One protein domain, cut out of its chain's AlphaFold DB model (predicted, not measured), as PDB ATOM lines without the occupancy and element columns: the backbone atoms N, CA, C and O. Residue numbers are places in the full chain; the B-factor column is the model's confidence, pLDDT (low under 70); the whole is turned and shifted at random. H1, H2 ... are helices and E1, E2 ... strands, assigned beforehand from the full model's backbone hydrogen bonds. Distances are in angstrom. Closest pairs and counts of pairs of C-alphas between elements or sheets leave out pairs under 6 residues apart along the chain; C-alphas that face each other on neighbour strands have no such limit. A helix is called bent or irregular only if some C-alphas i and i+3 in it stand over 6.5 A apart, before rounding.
ATOM      1  N   PHE A   2      12.408 -45.588  10.450       84.56
ATOM      2  CA  PHE A   2      13.206 -45.141  11.594       84.56
ATOM      3  C   PHE A   2      12.856 -43.682  11.918       84.56
ATOM      4  O   PHE A   2      12.241 -43.008  11.089       84.56
ATOM      5  N   ASP A   3      13.250 -43.182  13.090       77.75
ATOM      6  CA  ASP A   3      12.764 -41.901  13.636       77.75
ATOM      7  C   ASP A   3      12.835 -40.709  12.670       77.75
ATOM      8  O   ASP A   3      11.911 -39.901  12.615       77.75
ATOM      9  N   SER A   4      13.904 -40.579  11.879       77.56
ATOM     10  CA  SER A   4      14.045 -39.431  10.969       77.56
ATOM     11  C   SER A   4      13.120 -39.486   9.750       77.56
ATOM     12  O   SER A   4      12.909 -38.451   9.129       77.56
ATOM     13  N   MET A   5      12.541 -40.646   9.435       80.12
ATOM     14  CA  MET A   5      11.533 -40.794   8.377       80.12
ATOM     15  C   MET A   5      10.100 -40.683   8.902       80.12
ATOM     16  O   MET A   5       9.167 -40.707   8.104       80.12
ATOM     17  N   LEU A   6       9.903 -40.548  10.219       78.94
ATOM     18  CA  LEU A   6       8.574 -40.527  10.833       78.94
ATOM     19  C   LEU A   6       7.638 -39.458  10.235       78.94
ATOM     20  O   LEU A   6       6.504 -39.815   9.918       78.94
ATOM     21  N   PRO A   7       8.049 -38.183  10.047       76.81
ATOM     22  CA  PRO A   7       7.139 -37.172   9.507       76.81
ATOM     23  C   PRO A   7       6.658 -37.509   8.092       76.81
ATOM     24  O   PRO A   7       5.480 -37.348   7.790       76.81
ATOM     25  N   ILE A   8       7.562 -38.023   7.253       80.50
ATOM     26  CA  ILE A   8       7.268 -38.404   5.867       80.50
ATOM     27  C   ILE A   8       6.337 -39.622   5.854       80.50
ATOM     28  O   ILE A   8       5.301 -39.598   5.201       80.50
ATOM     29  N   GLY A   9       6.625 -40.629   6.683       82.94
ATOM     30  CA  GLY A   9       5.774 -41.806   6.828       82.94
ATOM     31  C   GLY A   9       4.352 -41.490   7.302       82.94
ATOM     32  O   GLY A   9       3.390 -42.019   6.753       82.94
ATOM     33  N   ILE A  10       4.197 -40.603   8.294       81.38
ATOM     34  CA  ILE A  10       2.872 -40.135   8.738       81.38
ATOM     35  C   ILE A  10       2.166 -39.364   7.617       81.38
ATOM     36  O   ILE A  10       0.963 -39.545   7.430       81.38
ATOM     37  N   SER A  11       2.895 -38.531   6.868       81.88
ATOM     38  CA  SER A  11       2.341 -37.809   5.718       81.88
ATOM     39  C   SER A  11       1.774 -38.772   4.676       81.88
ATOM     40  O   SER A  11       0.612 -38.627   4.305       81.88
ATOM     41  N   LEU A  12       2.541 -39.796   4.284       86.81
ATOM     42  CA  LEU A  12       2.110 -40.822   3.332       86.81
ATOM     43  C   LEU A  12       0.837 -41.541   3.805       86.81
ATOM     44  O   LEU A  12      -0.118 -41.680   3.044       86.81
ATOM     45  N   ILE A  13       0.770 -41.938   5.081       84.25
ATOM     46  CA  ILE A  13      -0.431 -42.570   5.656       84.25
ATOM     47  C   ILE A  13      -1.650 -41.649   5.517       84.25
ATOM     48  O   ILE A  13      -2.717 -42.080   5.082       84.25
ATOM     49  N   GLN A  14      -1.510 -40.366   5.854       83.31
ATOM     50  CA  GLN A  14      -2.612 -39.410   5.743       83.31
ATOM     51  C   GLN A  14      -3.021 -39.140   4.290       83.31
ATOM     52  O   GLN A  14      -4.201 -38.911   4.020       83.31
ATOM     53  N   GLU A  15      -2.063 -39.141   3.368       84.06
ATOM     54  CA  GLU A  15      -2.294 -38.988   1.933       84.06
ATOM     55  C   GLU A  15      -3.117 -40.157   1.384       84.06
ATOM     56  O   GLU A  15      -4.165 -39.931   0.779       84.06
ATOM     57  N   LEU A  16      -2.739 -41.396   1.725       85.19
ATOM     58  CA  LEU A  16      -3.514 -42.602   1.417       85.19
ATOM     59  C   LEU A  16      -4.964 -42.473   1.904       85.19
ATOM     60  O   LEU A  16      -5.907 -42.691   1.140       85.19
ATOM     61  N   ARG A  17      -5.179 -42.044   3.157       85.75
ATOM     62  CA  ARG A  17      -6.540 -41.873   3.699       85.75
ATOM     63  C   ARG A  17      -7.342 -40.789   2.989       85.75
ATOM     64  O   ARG A  17      -8.548 -40.980   2.794       85.75
ATOM     65  N   ARG A  18      -6.696 -39.683   2.598       85.62
ATOM     66  CA  ARG A  18      -7.313 -38.599   1.812       85.62
ATOM     67  C   ARG A  18      -7.709 -39.055   0.412       85.62
ATOM     68  O   ARG A  18      -8.758 -38.629  -0.059       85.62
ATOM     69  N   MET A  19      -6.930 -39.943  -0.205       85.38
ATOM     70  CA  MET A  19      -7.269 -40.570  -1.489       85.38
ATOM     71  C   MET A  19      -8.398 -41.606  -1.386       85.38
ATOM     72  O   MET A  19      -8.888 -42.078  -2.405       85.38
ATOM     73  N   GLY A  20      -8.853 -41.932  -0.173       87.81
ATOM     74  CA  GLY A  20      -9.949 -42.872   0.052       87.81
ATOM     75  C   GLY A  20      -9.500 -44.279   0.435       87.81
ATOM     76  O   GLY A  20     -10.363 -45.073   0.801       87.81
ATOM     77  N   ASN A  21      -8.193 -44.562   0.472       91.50
ATOM     78  CA  ASN A  21      -7.681 -45.867   0.875       91.50
ATOM     79  C   ASN A  21      -8.123 -46.199   2.315       91.50
ATOM     80  O   ASN A  21      -8.068 -45.350   3.220       91.50
ATOM     81  N   ARG A  22      -8.580 -47.434   2.532       92.50
ATOM     82  CA  ARG A  22      -9.030 -47.959   3.837       92.50
ATOM     83  C   ARG A  22      -8.293 -49.231   4.248       92.50
ATOM     84  O   ARG A  22      -8.675 -49.855   5.236       92.50
ATOM     85  N   ASP A  23      -7.248 -49.595   3.517       93.62
ATOM     86  CA  ASP A  23      -6.492 -50.809   3.780       93.62
ATOM     87  C   ASP A  23      -5.695 -50.678   5.078       93.62
ATOM     88  O   ASP A  23      -5.306 -49.579   5.506       93.62
ATOM     89  N   LEU A  24      -5.432 -51.823   5.706       95.88
ATOM     90  CA  LEU A  24      -4.504 -51.910   6.825       95.88
ATOM     91  C   LEU A  24      -3.112 -51.466   6.364       95.88
ATOM     92  O   LEU A  24      -2.567 -52.015   5.409       95.88
ATOM     93  N   VAL A  25      -2.511 -50.521   7.086       96.31
ATOM     94  CA  VAL A  25      -1.128 -50.106   6.838       96.31
ATOM     95  C   VAL A  25      -0.230 -50.715   7.904       96.31
ATOM     96  O   VAL A  25      -0.405 -50.462   9.094       96.31
ATOM     97  N   GLN A  26       0.762 -51.496   7.484       98.00
ATOM     98  CA  GLN A  26       1.781 -52.021   8.390       98.00
ATOM     99  C   GLN A  26       3.079 -51.220   8.267       98.00
ATOM    100  O   GLN A  26       3.722 -51.200   7.217       98.00
ATOM    101  N   VAL A  27       3.499 -50.581   9.356       96.94
ATOM    102  CA  VAL A  27       4.758 -49.840   9.439       96.94
ATOM    103  C   VAL A  27       5.818 -50.718  10.088       96.94
ATOM    104  O   VAL A  27       5.844 -50.914  11.301       96.94
ATOM    105  N   TYR A  28       6.728 -51.225   9.266       97.62
ATOM    106  CA  TYR A  28       7.819 -52.083   9.717       97.62
ATOM    107  C   TYR A  28       9.023 -51.273  10.205       97.62
ATOM    108  O   TYR A  28       9.443 -50.321   9.544       97.62
ATOM    109  N   HIS A  29       9.630 -51.672  11.321       95.25
ATOM    110  CA  HIS A  29      10.925 -51.178  11.810       95.25
ATOM    111  C   HIS A  29      11.779 -52.326  12.363       95.25
ATOM    112  O   HIS A  29      11.296 -53.447  12.504       95.25
ATOM    113  N   CYS A  30      13.065 -52.072  12.627       95.06
ATOM    114  CA  CYS A  30      13.978 -53.098  13.120       95.06
ATOM    115  C   CYS A  30      14.637 -52.696  14.443       95.06
ATOM    116  O   CYS A  30      15.565 -51.873  14.492       95.06
ATOM    117  N   LEU A  31      14.227 -53.354  15.529       94.06
ATOM    118  CA  LEU A  31      14.691 -53.093  16.888       94.06
ATOM    119  C   LEU A  31      14.452 -51.606  17.233       94.06
ATOM    120  O   LEU A  31      13.532 -50.963  16.727       94.06
ATOM    121  N   ALA A  32      15.336 -51.007  18.033       88.50
ATOM    122  CA  ALA A  32      15.274 -49.601  18.454       88.50
ATOM    123  C   ALA A  32      15.502 -48.531  17.346       88.50
ATOM    124  O   ALA A  32      16.157 -47.523  17.598       88.50
ATOM    125  N   GLU A  33      15.033 -48.743  16.111       88.25
ATOM    126  CA  GLU A  33      15.001 -47.716  15.052       88.25
ATOM    127  C   GLU A  33      13.876 -46.686  15.239       88.25
ATOM    128  O   GLU A  33      13.983 -45.572  14.716       88.25
ATOM    129  N   LEU A  34      12.826 -47.044  15.988       86.94
ATOM    130  CA  LEU A  34      11.749 -46.141  16.390       86.94
ATOM    131  C   LEU A  34      11.755 -45.917  17.903       86.94
ATOM    132  O   LEU A  34      11.790 -46.863  18.693       86.94
ATOM    133  N   SER A  35      11.687 -44.652  18.309       86.62
ATOM    134  CA  SER A  35      11.537 -44.272  19.712       86.62
ATOM    135  C   SER A  35      10.116 -44.552  20.232       86.62
ATOM    136  O   SER A  35       9.153 -44.543  19.457       86.62
ATOM    137  N   PRO A  36       9.920 -44.676  21.560       88.94
ATOM    138  CA  PRO A  36       8.581 -44.782  22.145       88.94
ATOM    139  C   PRO A  36       7.651 -43.613  21.790       88.94
ATOM    140  O   PRO A  36       6.433 -43.778  21.760       88.94
ATOM    141  N   LEU A  37       8.201 -42.418  21.539       82.88
ATOM    142  CA  LEU A  37       7.415 -41.275  21.077       82.88
ATOM    143  C   LEU A  37       6.928 -41.489  19.639       82.88
ATOM    144  O   LEU A  37       5.746 -41.283  19.375       82.88
ATOM    145  N   SER A  38       7.805 -41.944  18.746       85.12
ATOM    146  CA  SER A  38       7.486 -42.225  17.343       85.12
ATOM    147  C   SER A  38       6.408 -43.299  17.201       85.12
ATOM    148  O   SER A  38       5.452 -43.105  16.454       85.12
ATOM    149  N   LEU A  39       6.498 -44.374  17.992       85.81
ATOM    150  CA  LEU A  39       5.468 -45.420  18.048       85.81
ATOM    151  C   LEU A  39       4.097 -44.841  18.435       85.81
ATOM    152  O   LEU A  39       3.101 -45.074  17.754       85.81
ATOM    153  N   ARG A  40       4.039 -44.013  19.491       84.62
ATOM    154  CA  ARG A  40       2.788 -43.348  19.902       84.62
ATOM    155  C   ARG A  40       2.239 -42.406  18.833       84.62
ATOM    156  O   ARG A  40       1.024 -42.273  18.728       84.62
ATOM    157  N   LEU A  41       3.105 -41.719  18.088       77.50
ATOM    158  CA  LEU A  41       2.683 -40.809  17.025       77.50
ATOM    159  C   LEU A  41       2.080 -41.567  15.837       77.50
ATOM    160  O   LEU A  41       1.043 -41.136  15.344       77.50
ATOM    161  N   LEU A  42       2.651 -42.709  15.442       82.44
ATOM    162  CA  LEU A  42       2.081 -43.569  14.395       82.44
ATOM    163  C   LEU A  42       0.677 -44.061  14.767       82.44
ATOM    164  O   LEU A  42      -0.258 -43.860  14.001       82.44
ATOM    165  N   HIS A  43       0.499 -44.604  15.975       86.94
ATOM    166  CA  HIS A  43      -0.816 -45.079  16.429       86.94
ATOM    167  C   HIS A  43      -1.857 -43.964  16.601       86.94
ATOM    168  O   HIS A  43      -3.056 -44.224  16.561       86.94
ATOM    169  N   ARG A  44      -1.423 -42.718  16.819       82.31
ATOM    170  CA  ARG A  44      -2.325 -41.555  16.852       82.31
ATOM    171  C   ARG A  44      -2.667 -41.028  15.464       82.31
ATOM    172  O   ARG A  44      -3.677 -40.345  15.333       82.31
ATOM    173  N   ALA A  45      -1.817 -41.276  14.471       78.69
ATOM    174  CA  ALA A  45      -2.003 -40.754  13.124       78.69
ATOM    175  C   ALA A  45      -3.149 -41.455  12.386       78.69
ATOM    176  O   ALA A  45      -3.852 -40.800  11.621       78.69
ATOM    177  N   ASP A  46      -3.340 -42.755  12.620       83.00
ATOM    178  CA  ASP A  46      -4.367 -43.553  11.955       83.00
ATOM    179  C   ASP A  46      -4.727 -44.790  12.794       83.00
ATOM    180  O   ASP A  46      -3.854 -45.464  13.339       83.00
ATOM    181  N   ALA A  47      -6.025 -45.089  12.899       88.75
ATOM    182  CA  ALA A  47      -6.522 -46.214  13.695       88.75
ATOM    183  C   ALA A  47      -6.296 -47.588  13.031       88.75
ATOM    184  O   ALA A  47      -6.401 -48.608  13.703       88.75
ATOM    185  N   TYR A  48      -5.988 -47.616  11.730       91.38
ATOM    186  CA  TYR A  48      -5.750 -48.813  10.916       91.38
ATOM    187  C   TYR A  48      -4.254 -48.985  10.593       91.38
ATOM    188  O   TYR A  48      -3.884 -49.532   9.550       91.38
ATOM    189  N   VAL A  49      -3.386 -48.520  11.500       92.50
ATOM    190  CA  VAL A  49      -1.935 -48.728  11.443       92.50
ATOM    191  C   VAL A  49      -1.496 -49.781  12.457       92.50
ATOM    192  O   VAL A  49      -1.667 -49.617  13.667       92.50
ATOM    193  N   GLU A  50      -0.842 -50.828  11.961       95.94
ATOM    194  CA  GLU A  50      -0.063 -51.773  12.763       95.94
ATOM    195  C   GLU A  50       1.422 -51.394  12.673       95.94
ATOM    196  O   GLU A  50       1.953 -51.193  11.583       95.94
ATOM    197  N   VAL A  51       2.117 -51.296  13.806       95.69
ATOM    198  CA  VAL A  51       3.566 -51.038  13.833       95.69
ATOM    199  C   VAL A  51       4.272 -52.316  14.264       95.69
ATOM    200  O   VAL A  51       3.932 -52.875  15.305       95.69
ATOM    201  N   VAL A  52       5.219 -52.792  13.454       97.12
ATOM    202  CA  VAL A  52       5.806 -54.135  13.585       97.12
ATOM    203  C   VAL A  52       7.324 -54.050  13.727       97.12
ATOM    204  O   VAL A  52       8.008 -53.546  12.829       97.12
ATOM    205  N   ASP A  53       7.857 -54.591  14.826       97.88
ATOM    206  CA  ASP A  53       9.296 -54.807  15.006       97.88
ATOM    207  C   ASP A  53       9.693 -56.186  14.473       97.88
ATOM    208  O   ASP A  53       9.877 -57.153  15.212       97.88
ATOM    209  N   VAL A  54       9.855 -56.272  13.156       97.75
ATOM    210  CA  VAL A  54      10.131 -57.546  12.478       97.75
ATOM    211  C   VAL A  54      11.430 -58.202  12.940       97.75
ATOM    212  O   VAL A  54      11.573 -59.423  12.925       97.75
ATOM    213  N   CYS A  55      12.401 -57.394  13.357       97.94
ATOM    214  CA  CYS A  55      13.669 -57.904  13.846       97.94
ATOM    215  C   CYS A  55      13.525 -58.519  15.236       97.94
ATOM    216  O   CYS A  55      14.112 -59.571  15.478       97.94
ATOM    217  N   ALA A  56      12.761 -57.889  16.131       97.81
ATOM    218  CA  ALA A  56      12.464 -58.467  17.436       97.81
ATOM    219  C   ALA A  56      11.641 -59.754  17.294       97.81
ATOM    220  O   ALA A  56      11.976 -60.750  17.933       97.81
ATOM    221  N   ASP A  57      10.652 -59.767  16.397       98.19
ATOM    222  CA  ASP A  57       9.810 -60.940  16.142       98.19
ATOM    223  C   ASP A  57      10.636 -62.135  15.641       98.19
ATOM    224  O   ASP A  57      10.518 -63.239  16.173       98.19
ATOM    225  N   PHE A  58      11.538 -61.935  14.672       98.31
ATOM    226  CA  PHE A  58      12.406 -63.018  14.195       98.31
ATOM    227  C   PHE A  58      13.464 -63.462  15.214       98.31
ATOM    228  O   PHE A  58      13.862 -64.628  15.194       98.31
ATOM    229  N   VAL A  59      13.910 -62.575  16.108       98.25
ATOM    230  CA  VAL A  59      14.773 -62.964  17.237       98.25
ATOM    231  C   VAL A  59      13.996 -63.822  18.234       98.25
ATOM    232  O   VAL A  59      14.505 -64.848  18.668       98.25
ATOM    233  N   ALA A  60      12.755 -63.454  18.557       98.12
ATOM    234  CA  ALA A  60      11.900 -64.223  19.463       98.12
ATOM    235  C   ALA A  60      11.512 -65.606  18.907       98.12
ATOM    236  O   ALA A  60      11.206 -66.513  19.674       98.12
ATOM    237  N   GLN A  61      11.533 -65.772  17.582       97.44
ATOM    238  CA  GLN A  61      11.282 -67.041  16.887       97.44
ATOM    239  C   GLN A  61      12.551 -67.882  16.654       97.44
ATOM    240  O   GLN A  61      12.506 -68.839  15.877       97.44
ATOM    241  N   ASP A  62      13.694 -67.496  17.235       97.44
ATOM    242  CA  ASP A  62      15.004 -68.129  17.018       97.44
ATOM    243  C   ASP A  62      15.419 -68.214  15.532       97.44
ATOM    244  O   ASP A  62      16.216 -69.062  15.125       97.44
ATOM    245  N   LYS A  63      14.880 -67.324  14.686       96.94
ATOM    246  CA  LYS A  63      15.250 -67.226  13.264       96.94
ATOM    247  C   LYS A  63      16.482 -66.362  13.056       96.94
ATOM    248  O   LYS A  63      17.213 -66.593  12.095       96.94
ATOM    249  N   PHE A  64      16.710 -65.393  13.942       97.94
ATOM    250  CA  PHE A  64      17.899 -64.550  13.955       97.94
ATOM    251  C   PHE A  64      18.495 -64.448  15.352       97.94
ATOM    252  O   PHE A  64      17.793 -64.318  16.350       97.94
ATOM    253  N   THR A  65      19.816 -64.354  15.412       97.56
ATOM    254  CA  THR A  65      20.491 -63.722  16.544       97.56
ATOM    255  C   THR A  65      20.283 -62.204  16.513       97.56
ATOM    256  O   THR A  65      20.058 -61.597  15.462       97.56
ATOM    257  N   TRP A  66      20.467 -61.542  17.659       95.94
ATOM    258  CA  TRP A  66      20.479 -60.073  17.739       95.94
ATOM    259  C   TRP A  66      21.444 -59.420  16.739       95.94
ATOM    260  O   TRP A  66      21.147 -58.368  16.168       95.94
ATOM    261  N   THR A  67      22.606 -60.036  16.511       95.75
ATOM    262  CA  THR A  67      23.620 -59.531  15.577       95.75
ATOM    263  C   THR A  67      23.154 -59.638  14.129       95.75
ATOM    264  O   THR A  67      23.344 -58.694  13.361       95.75
ATOM    265  N   GLU A  68      22.517 -60.745  13.749       96.44
ATOM    266  CA  GLU A  68      21.967 -60.930  12.402       96.44
ATOM    267  C   GLU A  68      20.802 -59.982  12.134       96.44
ATOM    268  O   GLU A  68      20.791 -59.318  11.097       96.44
ATOM    269  N   ALA A  69      19.889 -59.835  13.097       96.88
ATOM    270  CA  ALA A  69      18.748 -58.931  12.993       96.88
ATOM    271  C   ALA A  69      19.192 -57.483  12.716       96.88
ATOM    272  O   ALA A  69      18.672 -56.823  11.817       96.88
ATOM    273  N   ARG A  70      20.254 -56.998  13.379       95.06
ATOM    274  CA  ARG A  70      20.812 -55.649  13.131       95.06
ATOM    275  C   ARG A  70      21.264 -55.422  11.682       95.06
ATOM    276  O   ARG A  70      21.325 -54.271  11.254       95.06
ATOM    277  N   ARG A  71      21.542 -56.477  10.906       94.81
ATOM    278  CA  ARG A  71      21.921 -56.383   9.479       94.81
ATOM    279  C   ARG A  71      20.735 -56.081   8.554       94.81
ATOM    280  O   ARG A  71      20.946 -55.942   7.344       94.81
ATOM    281  N   PHE A  72      19.522 -55.984   9.096       95.62
ATOM    282  CA  PHE A  72      18.303 -55.569   8.396       95.62
ATOM    283  C   PHE A  72      17.893 -54.117   8.684       95.62
ATOM    284  O   PHE A  72      16.899 -53.660   8.138       95.62
ATOM    285  N   ARG A  73      18.681 -53.350   9.453       93.00
ATOM    286  CA  ARG A  73      18.511 -51.891   9.633       93.00
ATOM    287  C   ARG A  73      18.939 -51.089   8.395       93.00
ATOM    288  O   ARG A  73      19.904 -50.324   8.425       93.00
ATOM    289  N   ASN A  74      18.317 -51.385   7.262       90.62
ATOM    290  CA  ASN A  74      18.577 -50.831   5.933       90.62
ATOM    291  C   ASN A  74      17.459 -51.290   4.974       90.62
ATOM    292  O   ASN A  74      16.458 -51.853   5.407       90.62
TER     293      ASN A  74
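AT A GLANCE: This is residues 2 to 74 of the 378 residues of an uncharacterized protein of Aphanomyces invadans (UniProt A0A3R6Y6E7). A narrow ribbon of two parallel strands, E1 and E2, lies in the middle, with helices H1 and H2 side by side along one side of it and a helical hairpin, H3 and H4, at one end. The 73 printed residues, mostly helix, run H1 E1 H2 E2 H3 H4. The elongated outline spans 40 by 22 by 19 A, only just compact, close to loose, with a radius of gyration of the C-alphas of 13.4 A.

HOW THE PARTS SIT: H1, residues 3 to 18, touches H2, residues 36 to 45, the same way at a shallow tilt of 10 degrees; the closest C-alphas, of Asp 3 and Ser 38, are 6.5 A apart. E1, residues 25 to 29, and E2, residues 49 to 53, are parallel; N 27 and O 50 are 2.8 A apart, within hydrogen-bond range. E1, H2 and E2 form a strand-helix-strand unit, a helix between parallel neighbour strands, with a right-handed crossover. H3, residues 54 to 60, and H4, residues 66 to 72, touch as a hairpin, with the C-alphas of Cys 55 and Ala 69 closest at 5.3 A. Every O i to N i+4 pair is within range in H2 and H3, 10 of 12 in H1, and 1 of 3 in H4, beside 2 of 4 O i to N i+3 pairs.

IN THESE COORDINATES: H1 begins at C-alpha 3 (12.764, -41.901, 13.636), is 23.5 A long and is irregular, C-alphas 4 and 7 being 7.4 A apart. H2 is 14.5 A long. H4 ends at C-alpha 72 (18.303, -55.569, 8.396).

THE WHOLE: The C-alphas farthest apart, of Gly 20 and Thr 67, are 40.6 A apart. The printed part has no cut and no long link, and no printed residue is under 70 in pLDDT.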